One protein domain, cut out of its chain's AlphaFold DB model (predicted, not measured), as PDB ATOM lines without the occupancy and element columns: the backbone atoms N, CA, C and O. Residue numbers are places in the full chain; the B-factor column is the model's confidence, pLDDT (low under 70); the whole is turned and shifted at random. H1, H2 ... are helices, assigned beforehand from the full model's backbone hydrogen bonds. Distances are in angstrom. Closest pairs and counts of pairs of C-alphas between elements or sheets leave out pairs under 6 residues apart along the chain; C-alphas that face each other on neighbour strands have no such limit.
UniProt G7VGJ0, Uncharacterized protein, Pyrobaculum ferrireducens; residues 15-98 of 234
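Overview. This is residues 15 to 98 of the 234 residues of an uncharacterized protein of Pyrobaculum ferrireducens (UniProt G7VGJ0). One long helix, H1, makes an arm whose residues 15 to 31 stick out from a small head of five short helices with few contacts. In the head, H2 and H3 form a helical hairpin, with H4 by its open end and H5 and H6 by its turn. The 84 printed residues hold six named helices, H1 to H6 in chain order, and no named strand: the class is all helix. The whole is loose, with a radius of gyration of the C-alphas of 15.6 A, and flat, spanning 51 by 32 by 17 A.

Arrangement. H1, residues 15 to 38, and H2, residues 40 to 49, touch only at the corner by their tight link, about perpendicular at 76 degrees; the closest C-alphas, of Val 36 and Ser 42, are 5.0 A apart. H2 touches H3, residues 53 to 59, at a shallow tilt of 25 degrees, opposite ways, with the C-alphas of Ala 47 and Ala 53 closest at 4.3 A. H4, residues 63 to 66, is close to H3 but not clearly touching it, with the C-alphas of Ile 59 and Gly 65 closest at 5.2 A. H5, residues 77 to 87, is likewise close to H2 but not clearly touching, with the C-alphas of Cys 49 and Gln 84 closest at 7.9 A. H6, residues 91 to 97, is close to H3 but not clearly touching, with the C-alphas of Pro 54 and Pro 91 closest at 7.4 A; H5 and H6 are apart. Every O i to N i+4 pair is within hydrogen-bond range in H1, H3, H5 and H6, against 4 of 6 in H2; H4 is too short for such a pair.

Along the chain. H1 starts at C-alpha 15 (116.005, 115.712, 239.657) and runs 34.3 A to C-alpha 38. H2 measures 15.8 A, H3 10.1 A, H4 6.4 A and H5 14.5 A. H6 runs 9.9 A to C-alpha 97 (133.462, 99.801, 196.700).

Size, cuts and confidence. The C-alphas farthest apart, of Lys 15 and Gln 96, are 51.8 A apart. The printed part has no cut and no long link. Mean pLDDT of the printed part is 91.8; residue 98 alone is under 70.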
ATOM      1  N   LYS A  15     116.034 117.171 239.851       94.62
ATOM      2  CA  LYS A  15     116.005 115.712 239.657       94.62
ATOM      3  C   LYS A  15     114.880 115.281 238.720       94.62
ATOM      4  O   LYS A  15     115.124 114.507 237.802       94.62
ATOM      5  N   THR A  16     113.663 115.784 238.931       93.25
ATOM      6  CA  THR A  16     112.533 115.469 238.046       93.25
ATOM      7  C   THR A  16     112.764 116.016 236.641       93.25
ATOM      8  O   THR A  16     112.495 115.308 235.676       93.25
ATOM      9  N   LEU A  17     113.359 117.206 236.505       94.25
ATOM     10  CA  LEU A  17     113.758 117.744 235.203       94.25
ATOM     11  C   LEU A  17     114.810 116.863 234.510       94.25
ATOM     12  O   LEU A  17     114.649 116.551 233.337       94.25
ATOM     13  N   ALA A  18     115.849 116.418 235.222       96.31
ATOM     14  CA  ALA A  18     116.878 115.540 234.661       96.31
ATOM     15  C   ALA A  18     116.302 114.197 234.182       96.31
ATOM     16  O   ALA A  18     116.626 113.747 233.085       96.31
ATOM     17  N   VAL A  19     115.408 113.584 234.967       96.88
ATOM     18  CA  VAL A  19     114.717 112.343 234.579       96.88
ATOM     19  C   VAL A  19     113.838 112.562 233.348       96.88
ATOM     20  O   VAL A  19     113.861 111.740 232.437       96.88
ATOM     21  N   LEU A  20     113.100 113.676 233.283       96.62
ATOM     22  CA  LEU A  20     112.281 114.012 232.116       96.62
ATOM     23  C   LEU A  20     113.134 114.235 230.864       96.62
ATOM     24  O   LEU A  20     112.804 113.706 229.809       96.62
ATOM     25  N   LEU A  21     114.246 114.965 230.974       96.88
ATOM     26  CA  LEU A  21     115.166 115.182 229.856       96.88
ATOM     27  C   LEU A  21     115.776 113.868 229.364       96.88
ATOM     28  O   LEU A  21     115.826 113.636 228.159       96.88
ATOM     29  N   LEU A  22     116.182 112.989 230.282       97.81
ATOM     30  CA  LEU A  22     116.685 111.664 229.932       97.81
ATOM     31  C   LEU A  22     115.607 110.825 229.234       97.81
ATOM     32  O   LEU A  22     115.886 110.202 228.213       97.81
ATOM     33  N   ALA A  23     114.373 110.836 229.741       97.62
ATOM     34  CA  ALA A  23     113.254 110.127 229.129       97.62
ATOM     35  C   ALA A  23     112.950 110.643 227.712       97.62
ATOM     36  O   ALA A  23     112.761 109.843 226.799       97.62
ATOM     37  N   VAL A  24     112.962 111.964 227.507       98.00
ATOM     38  CA  VAL A  24     112.789 112.582 226.182       98.00
ATOM     39  C   VAL A  24     113.933 112.200 225.244       98.00
ATOM     40  O   VAL A  24     113.676 111.828 224.103       98.00
ATOM     41  N   ALA A  25     115.181 112.238 225.716       97.56
ATOM     42  CA  ALA A  25     116.340 111.851 224.916       97.56
ATOM     43  C   ALA A  25     116.275 110.376 224.491       97.56
ATOM     44  O   ALA A  25     116.536 110.060 223.331       97.56
ATOM     45  N   LEU A  26     115.870 109.480 225.396       97.81
ATOM     46  CA  LEU A  26     115.663 108.064 225.088       97.81
ATOM     47  C   LEU A  26     114.536 107.867 224.071       97.81
ATOM     48  O   LEU A  26     114.721 107.147 223.093       97.81
ATOM     49  N   ALA A  27     113.394 108.533 224.259       97.62
ATOM     50  CA  ALA A  27     112.273 108.459 223.327       97.62
ATOM     51  C   ALA A  27     112.657 108.970 221.929       97.62
ATOM     52  O   ALA A  27     112.354 108.317 220.932       97.62
ATOM     53  N   ALA A  28     113.380 110.091 221.850       97.12
ATOM     54  CA  ALA A  28     113.893 110.630 220.594       97.12
ATOM     55  C   ALA A  28     114.915 109.688 219.939       97.12
ATOM     56  O   ALA A  28     114.850 109.460 218.732       97.12
ATOM     57  N   GLY A  29     115.821 109.094 220.723       94.12
ATOM     58  CA  GLY A  29     116.807 108.128 220.234       94.12
ATOM     59  C   GLY A  29     116.161 106.868 219.655       94.12
ATOM     60  O   GLY A  29     116.500 106.458 218.545       94.12
ATOM     61  N   VAL A  30     115.181 106.292 220.357       95.94
ATOM     62  CA  VAL A  30     114.408 105.140 219.866       95.94
ATOM     63  C   VAL A  30     113.578 105.521 218.640       95.94
ATOM     64  O   VAL A  30     113.585 104.789 217.656       95.94
ATOM     65  N   GLY A  31     112.907 106.677 218.662       96.06
ATOM     66  CA  GLY A  31     112.125 107.175 217.529       96.06
ATOM     67  C   GLY A  31     112.971 107.359 216.269       96.06
ATOM     68  O   GLY A  31     112.587 106.892 215.200       96.06
ATOM     69  N   MET A  32     114.161 107.953 216.399       93.31
ATOM     70  CA  MET A  32     115.110 108.094 215.294       93.31
ATOM     71  C   MET A  32     115.614 106.734 214.799       93.31
ATOM     72  O   MET A  32     115.682 106.510 213.594       93.31
ATOM     73  N   TRP A  33     115.928 105.801 215.704       92.88
ATOM     74  CA  TRP A  33     116.346 104.449 215.326       92.88
ATOM     75  C   TRP A  33     115.261 103.716 214.527       92.88
ATOM     76  O   TRP A  33     115.559 103.116 213.495       92.88
ATOM     77  N   LEU A  34     114.000 103.815 214.960       94.62
ATOM     78  CA  LEU A  34     112.858 103.251 214.242       94.62
ATOM     79  C   LEU A  34     112.659 103.924 212.879       94.62
ATOM     80  O   LEU A  34     112.491 103.222 211.885       94.62
ATOM     81  N   TYR A  35     112.728 105.256 212.818       94.25
ATOM     82  CA  TYR A  35     112.606 106.013 211.572       94.25
ATOM     83  C   TYR A  35     113.659 105.578 210.550       94.25
ATOM     84  O   TYR A  35     113.314 105.156 209.452       94.25
ATOM     85  N   VAL A  36     114.941 105.576 210.930       91.44
ATOM     86  CA  VAL A  36     116.036 105.186 210.026       91.44
ATOM     87  C   VAL A  36     115.923 103.728 209.577       91.44
ATOM     88  O   VAL A  36     116.316 103.384 208.464       91.44
ATOM     89  N   ARG A  37     115.391 102.847 210.431       91.06
ATOM     90  CA  ARG A  37     115.337 101.415 210.130       91.06
ATOM     91  C   ARG A  37     114.131 101.002 209.291       91.06
ATOM     92  O   ARG A  37     114.250 100.064 208.508       91.06
ATOM     93  N   TYR A  38     112.993 101.666 209.460       92.69
ATOM     94  CA  TYR A  38     111.720 101.186 208.919       92.69
ATOM     95  C   TYR A  38     111.016 102.174 207.991       92.69
ATOM     96  O   TYR A  38     110.211 101.732 207.174       92.69
ATOM     97  N   ASP A  39     111.313 103.473 208.068       94.38
ATOM     98  CA  ASP A  39     110.650 104.485 207.246       94.38
ATOM     99  C   ASP A  39     111.422 104.722 205.931       94.38
ATOM    100  O   ASP A  39     112.605 105.076 205.976       94.38
ATOM    101  N   PRO A  40     110.806 104.562 204.747       91.00
ATOM    102  CA  PRO A  40     111.463 104.837 203.463       91.00
ATOM    103  C   PRO A  40     111.932 106.293 203.302       91.00
ATOM    104  O   PRO A  40     112.938 106.561 202.640       91.00
ATOM    105  N   GLY A  41     111.251 107.240 203.953       91.81
ATOM    106  CA  GLY A  41     111.616 108.655 203.997       91.81
ATOM    107  C   GLY A  41     112.963 108.914 204.674       91.81
ATOM    108  O   GLY A  41     113.608 109.932 204.399       91.81
ATOM    109  N   SER A  42     113.462 107.970 205.480       90.25
ATOM    110  CA  SER A  42     114.796 108.055 206.083       90.25
ATOM    111  C   SER A  42     115.944 108.053 205.070       90.25
ATOM    112  O   SER A  42     117.042 108.500 205.401       90.25
ATOM    113  N   SER A  43     115.692 107.661 203.816       90.75
ATOM    114  CA  SER A  43     116.647 107.795 202.706       90.75
ATOM    115  C   SER A  43     117.173 109.229 202.537       90.75
ATOM    116  O   SER A  43     118.340 109.431 202.197       90.75
ATOM    117  N   SER A  44     116.360 110.238 202.867       89.62
ATOM    118  CA  SER A  44     116.773 111.647 202.886       89.62
ATOM    119  C   SER A  44     117.894 111.939 203.896       89.62
ATOM    120  O   SER A  44     118.789 112.736 203.604       89.62
ATOM    121  N   ILE A  45     117.915 111.257 205.049       89.12
ATOM    122  CA  ILE A  45     119.005 111.372 206.032       89.12
ATOM    123  C   ILE A  45     120.295 110.830 205.424       89.12
ATOM    124  O   ILE A  45     121.339 111.475 205.518       89.12
ATOM    125  N   CYS A  46     120.226 109.680 204.748       87.25
ATOM    126  CA  CYS A  46     121.384 109.085 204.085       87.25
ATOM    127  C   CYS A  46     121.964 110.026 203.019       87.25
ATOM    128  O   CYS A  46     123.181 110.182 202.952       87.25
ATOM    129  N   ALA A  47     121.110 110.690 202.233       89.81
ATOM    130  CA  ALA A  47     121.530 111.671 201.229       89.81
ATOM    131  C   ALA A  47     122.122 112.960 201.822       89.81
ATOM    132  O   ALA A  47     122.896 113.633 201.149       89.81
ATOM    133  N   THR A  48     121.748 113.315 203.054       86.81
ATOM    134  CA  THR A  48     122.210 114.546 203.715       86.81
ATOM    135  C   THR A  48     123.541 114.334 204.428       86.81
ATOM    136  O   THR A  48     124.411 115.201 204.400       86.81
ATOM    137  N   CYS A  49     123.708 113.180 205.074       82.44
ATOM    138  CA  CYS A  49     124.901 112.882 205.861       82.44
ATOM    139  C   CYS A  49     126.018 112.241 205.033       82.44
ATOM    140  O   CYS A  49     127.176 112.333 205.427       82.44
ATOM    141  N   HIS A  50     125.692 111.593 203.912       84.56
ATOM    142  CA  HIS A  50     126.653 110.897 203.061       84.56
ATOM    143  C   HIS A  50     126.494 111.290 201.595       84.56
ATOM    144  O   HIS A  50     125.441 111.771 201.187       84.56
ATOM    145  N   ASN A  51     127.518 111.023 200.779       91.06
ATOM    146  CA  ASN A  51     127.503 111.251 199.326       91.06
ATOM    147  C   ASN A  51     126.581 110.248 198.579       91.06
ATOM    148  O   ASN A  51     126.984 109.614 197.606       91.06
ATOM    149  N   MET A  52     125.338 110.090 199.058       92.38
ATOM    150  CA  MET A  52     124.338 109.109 198.616       92.38
ATOM    151  C   MET A  52     123.190 109.712 197.804       92.38
ATOM    152  O   MET A  52     122.365 108.973 197.271       92.38
ATOM    153  N   ALA A  53     123.135 111.041 197.677       94.44
ATOM    154  CA  ALA A  53     122.103 111.746 196.921       94.44
ATOM    155  C   ALA A  53     121.789 111.147 195.529       94.44
ATOM    156  O   ALA A  53     120.604 110.937 195.257       94.44
ATOM    157  N   PRO A  54     122.771 110.805 194.660       94.19
ATOM    158  CA  PRO A  54     122.448 110.214 193.359       94.19
ATOM    159  C   PRO A  54     121.782 108.837 193.484       94.19
ATOM    160  O   PRO A  54     120.813 108.567 192.782       94.19
ATOM    161  N   PHE A  55     122.217 108.000 194.428       92.88
ATOM    162  CA  PHE A  55     121.643 106.667 194.627       92.88
ATOM    163  C   PHE A  55     120.221 106.722 195.176       92.88
ATOM    164  O   PHE A  55     119.377 105.939 194.757       92.88
ATOM    165  N   VAL A  56     119.933 107.671 196.072       94.06
ATOM    166  CA  VAL A  56     118.566 107.907 196.563       94.06
ATOM    167  C   VAL A  56     117.663 108.375 195.421       94.06
ATOM    168  O   VAL A  56     116.543 107.886 195.273       94.06
ATOM    169  N   ALA A  57     118.158 109.272 194.563       94.19
ATOM    170  CA  ALA A  57     117.413 109.707 193.390       94.19
ATOM    171  C   ALA A  57     117.151 108.547 192.414       94.19
ATOM    172  O   ALA A  57     116.049 108.445 191.882       94.19
ATOM    173  N   ASP A  58     118.111 107.651 192.201       92.56
ATOM    174  CA  ASP A  58     117.930 106.507 191.304       92.56
ATOM    175  C   ASP A  58     117.022 105.427 191.891       92.56
ATOM    176  O   ASP A  58     116.102 104.979 191.205       92.56
ATOM    177  N   ILE A  59     117.184 105.078 193.171       92.19
ATOM    178  CA  ILE A  59     116.356 104.053 193.817       92.19
ATOM    179  C   ILE A  59     114.889 104.485 193.913       92.19
ATOM    180  O   ILE A  59     114.000 103.650 193.749       92.19
ATOM    181  N   SER A  60     114.626 105.790 194.084       93.44
ATOM    182  CA  SER A  60     113.271 106.364 194.113       93.44
ATOM    183  C   SER A  60     112.489 106.170 192.810       93.44
ATOM    184  O   SER A  60     111.260 106.200 192.820       93.44
ATOM    185  N   LYS A  61     113.185 105.921 191.691       92.44
ATOM    186  CA  LYS A  61     112.582 105.622 190.381       92.44
ATOM    187  C   LYS A  61     112.228 104.140 190.227       92.44
ATOM    188  O   LYS A  61     111.702 103.737 189.193       92.44
ATOM    189  N   THR A  62     112.554 103.313 191.219       90.50
ATOM    190  CA  THR A  62     112.331 101.865 191.210       90.50
ATOM    191  C   THR A  62     111.280 101.474 192.251       90.50
ATOM    192  O   THR A  62     111.022 102.238 193.183       90.50
ATOM    193  N   PRO A  63     110.728 100.250 192.186       91.38
ATOM    194  CA  PRO A  63     109.882  99.724 193.259       91.38
ATOM    195  C   PRO A  63     110.557  99.709 194.644       91.38
ATOM    196  O   PRO A  63     109.864  99.726 195.659       91.38
ATOM    197  N   HIS A  64     111.895  99.725 194.709       92.38
ATOM    198  CA  HIS A  64     112.643  99.775 195.969       92.38
ATOM    199  C   HIS A  64     112.648 101.162 196.626       92.38
ATOM    200  O   HIS A  64     113.056 101.270 197.777       92.38
ATOM    201  N   GLY A  65     112.153 102.216 195.965       94.38
ATOM    202  CA  GLY A  65     112.008 103.542 196.578       94.38
ATOM    203  C   GLY A  65     111.077 103.563 197.798       94.38
ATOM    204  O   GLY A  65     111.159 104.468 198.624       94.38
ATOM    205  N   ALA A  66     110.223 102.545 197.937       93.69
ATOM    206  CA  ALA A  66     109.344 102.340 199.086       93.69
ATOM    207  C   ALA A  66     109.976 101.489 200.206       93.69
ATOM    208  O   ALA A  66     109.282 101.102 201.144       93.69
ATOM    209  N   VAL A  67     111.271 101.168 200.118       92.69
ATOM    210  CA  VAL A  67     111.998 100.352 201.098       92.69
ATOM    211  C   VAL A  67     113.065 101.213 201.771       92.69
ATOM    212  O   VAL A  67     113.853 101.878 201.102       92.69
ATOM    213  N   ALA A  68     113.112 101.208 203.107       93.56
ATOM    214  CA  ALA A  68     114.153 101.930 203.838       93.56
ATOM    215  C   ALA A  68     115.539 101.336 203.538       93.56
ATOM    216  O   ALA A  68     115.711 100.116 203.530       93.56
ATOM    217  N   CYS A  69     116.555 102.187 203.361       91.69
ATOM    218  CA  CYS A  69     117.915 101.761 203.003       91.69
ATOM    219  C   CYS A  69     118.491 100.727 203.990       91.69
ATOM    220  O   CYS A  69     119.263  99.851 203.607       91.69
ATOM    221  N   ALA A  70     118.074 100.805 205.256       91.44
ATOM    222  CA  ALA A  70     118.470  99.914 206.342       91.44
ATOM    223  C   ALA A  70     118.035  98.446 206.185       91.44
ATOM    224  O   ALA A  70     118.530  97.581 206.908       91.44
ATOM    225  N   TRP A  71     117.109  98.153 205.267       91.06
ATOM    226  CA  TRP A  71     116.760  96.775 204.912       91.06
ATOM    227  C   TRP A  71     117.881  96.085 204.140       91.06
ATOM    228  O   TRP A  71     118.125  94.895 204.334       91.06
ATOM    229  N   CYS A  72     118.584  96.834 203.290       88.56
ATOM    230  CA  CYS A  72     119.680  96.313 202.477       88.56
ATOM    231  C   CYS A  72     121.045  96.598 203.116       88.56
ATOM    232  O   CYS A  72     121.968  95.796 202.995       88.56
ATOM    233  N   HIS A  73     121.179  97.720 203.825       87.88
ATOM    234  CA  HIS A  73     122.440  98.179 204.397       87.88
ATOM    235  C   HIS A  73     122.450  98.088 205.921       87.88
ATOM    236  O   HIS A  73     121.501  98.479 206.600       87.88
ATOM    237  N   SER A  74     123.569  97.631 206.484       87.94
ATOM    238  CA  SER A  74     123.794  97.738 207.921       87.94
ATOM    239  C   SER A  74     124.000  99.198 208.322       87.94
ATOM    240  O   SER A  74     124.786  99.921 207.712       87.94
ATOM    241  N   ILE A  75     123.308  99.617 209.382       87.00
ATOM    242  CA  ILE A  75     123.497 100.924 210.014       87.00
ATOM    243  C   ILE A  75     124.638 100.808 211.030       87.00
ATOM    244  O   ILE A  75     124.402 100.484 212.192       87.00
ATOM    245  N   ASP A  76     125.871 101.045 210.587       89.69
ATOM    246  CA  ASP A  76     127.061 101.130 211.447       89.69
ATOM    247  C   ASP A  76     127.516 102.590 211.533       89.69
ATOM    248  O   ASP A  76     128.366 103.054 210.771       89.69
ATOM    249  N   PHE A  77     126.886 103.338 212.442       86.25
ATOM    250  CA  PHE A  77     127.078 104.783 212.553       86.25
ATOM    251  C   PHE A  77     128.546 105.197 212.791       86.25
ATOM    252  O   PHE A  77     129.005 106.106 212.096       86.25
ATOM    253  N   PRO A  78     129.326 104.546 213.684       91.12
ATOM    254  CA  PRO A  78     130.754 104.839 213.824       91.12
ATOM    255  C   PRO A  78     131.537 104.689 212.517       91.12
ATOM    256  O   PRO A  78     132.302 105.585 212.148       91.12
ATOM    257  N   ARG A  79     131.323 103.588 211.783       89.75
ATOM    258  CA  ARG A  79     131.989 103.365 210.495       89.75
ATOM    259  C   ARG A  79     131.571 104.407 209.465       89.75
ATOM    260  O   ARG A  79     132.416 104.911 208.734       89.75
ATOM    261  N   TRP A  80     130.287 104.736 209.403       87.00
ATOM    262  CA  TRP A  80     129.757 105.727 208.471       87.00
ATOM    263  C   TRP A  80     130.338 107.116 208.706       87.00
ATOM    264  O   TRP A  80     130.732 107.786 207.751       87.00
ATOM    265  N   LEU A  81     130.438 107.530 209.970       89.75
ATOM    266  CA  LEU A  81     131.046 108.801 210.334       89.75
ATOM    267  C   LEU A  81     132.521 108.839 209.928       89.75
ATOM    268  O   LEU A  81     132.959 109.822 209.338       89.75
ATOM    269  N   TYR A  82     133.270 107.759 210.177       93.06
ATOM    270  CA  TYR A  82     134.662 107.650 209.740       93.06
ATOM    271  C   TYR A  82     134.788 107.755 208.215       93.06
ATOM    272  O   TYR A  82     135.531 108.598 207.720       93.06
ATOM    273  N   VAL A  83     134.025 106.954 207.463       90.00
ATOM    274  CA  VAL A  83     134.065 106.976 205.992       90.00
ATOM    275  C   VAL A  83     133.718 108.367 205.468       90.00
ATOM    276  O   VAL A  83     134.385 108.860 204.570       90.00
ATOM    277  N   GLN A  84     132.724 109.043 206.041       90.50
ATOM    278  CA  GLN A  84     132.342 110.364 205.556       90.50
ATOM    279  C   GLN A  84     133.356 111.455 205.906       90.50
ATOM    280  O   GLN A  84     133.686 112.273 205.053       90.50
ATOM    281  N   VAL A  85     133.813 111.500 207.156       93.50
ATOM    282  CA  VAL A  85     134.659 112.595 207.653       93.50
ATOM    283  C   VAL A  85     136.111 112.412 207.226       93.50
ATOM    284  O   VAL A  85     136.782 113.393 206.921       93.50
ATOM    285  N   VAL A  86     136.597 111.169 207.207       95.69
ATOM    286  CA  VAL A  86     138.003 110.851 206.936       95.69
ATOM    287  C   VAL A  86     138.216 110.479 205.473       95.69
ATOM    288  O   VAL A  86     139.109 111.028 204.836       95.69
ATOM    289  N   GLU A  87     137.418 109.559 204.926       94.44
ATOM    290  CA  GLU A  87     137.619 109.100 203.542       94.44
ATOM    291  C   GLU A  87     136.925 109.993 202.505       94.44
ATOM    292  O   GLU A  87     137.405 110.087 201.378       94.44
ATOM    293  N   ASN A  88     135.797 110.610 202.878       93.81
ATOM    294  CA  ASN A  88     134.930 111.451 202.048       93.81
ATOM    295  C   ASN A  88     134.816 110.971 200.583       93.81
ATOM    296  O   ASN A  88     135.153 111.712 199.651       93.81
ATOM    297  N   PRO A  89     134.392 109.716 200.344       94.00
ATOM    298  CA  PRO A  89     134.432 109.144 199.011       94.00
ATOM    299  C   PRO A  89     133.409 109.817 198.096       94.00
ATOM    300  O   PRO A  89     132.274 110.093 198.490       94.00
ATOM    301  N   THR A  90     133.788 110.020 196.840       94.50
ATOM    302  CA  THR A  90     132.859 110.419 195.775       94.50
ATOM    303  C   THR A  90     131.777 109.350 195.566       94.50
ATOM    304  O   THR A  90     132.019 108.169 195.847       94.50
ATOM    305  N   PRO A  91     130.604 109.703 195.007       91.38
ATOM    306  CA  PRO A  91     129.593 108.713 194.641       91.38
ATOM    307  C   PRO A  91     130.153 107.579 193.770       91.38
ATOM    308  O   PRO A  91     129.860 106.414 194.003       91.38
ATOM    309  N   GLN A  92     131.036 107.878 192.818       90.31
ATOM    310  CA  GLN A  92     131.645 106.865 191.951       90.31
ATOM    311  C   GLN A  92     132.505 105.874 192.747       90.31
ATOM    312  O   GLN A  92     132.422 104.668 192.520       90.31
ATOM    313  N   GLN A  93     133.281 106.358 193.723       92.00
ATOM    314  CA  GLN A  93     134.051 105.491 194.619       92.00
ATOM    315  C   GLN A  93     133.139 104.636 195.505       92.00
ATOM    316  O   GLN A  93     133.441 103.468 195.732       92.00
ATOM    317  N   ILE A  94     132.013 105.180 195.981       89.00
ATOM    318  CA  ILE A  94     131.010 104.413 196.733       89.00
ATOM    319  C   ILE A  94     130.433 103.292 195.857       89.00
ATOM    320  O   ILE A  94     130.426 102.136 196.278       89.00
ATOM    321  N   ALA A  95     130.015 103.610 194.629       85.75
ATOM    322  CA  ALA A  95     129.454 102.636 193.694       85.75
ATOM    323  C   ALA A  95     130.423 101.477 193.405       85.75
ATOM    324  O   ALA A  95     130.002 100.327 193.344       85.75
ATOM    325  N   GLN A  96     131.719 101.772 193.273       83.62
ATOM    326  CA  GLN A  96     132.757 100.766 193.024       83.62
ATOM    327  C   GLN A  96     133.076  99.906 194.255       83.62
ATOM    328  O   GLN A  96     133.379  98.726 194.115       83.62
ATOM    329  N   ARG A  97     133.051 100.487 195.462       81.06
ATOM    330  CA  ARG A  97     133.462  99.801 196.700       81.06
ATOM    331  C   ARG A  97     132.371  98.932 197.314       81.06
ATOM    332  O   ARG A  97     132.691  97.983 198.024       81.06
ATOM    333  N   TYR A  98     131.104  99.285 197.104       68.81
ATOM    334  CA  TYR A  98     129.984  98.716 197.856       68.81
ATOM    335  C   TYR A  98     128.989  97.936 196.988       68.81
ATOM    336  O   TYR A  98     127.833  97.780 197.381       68.81
TER     337      TYR A  98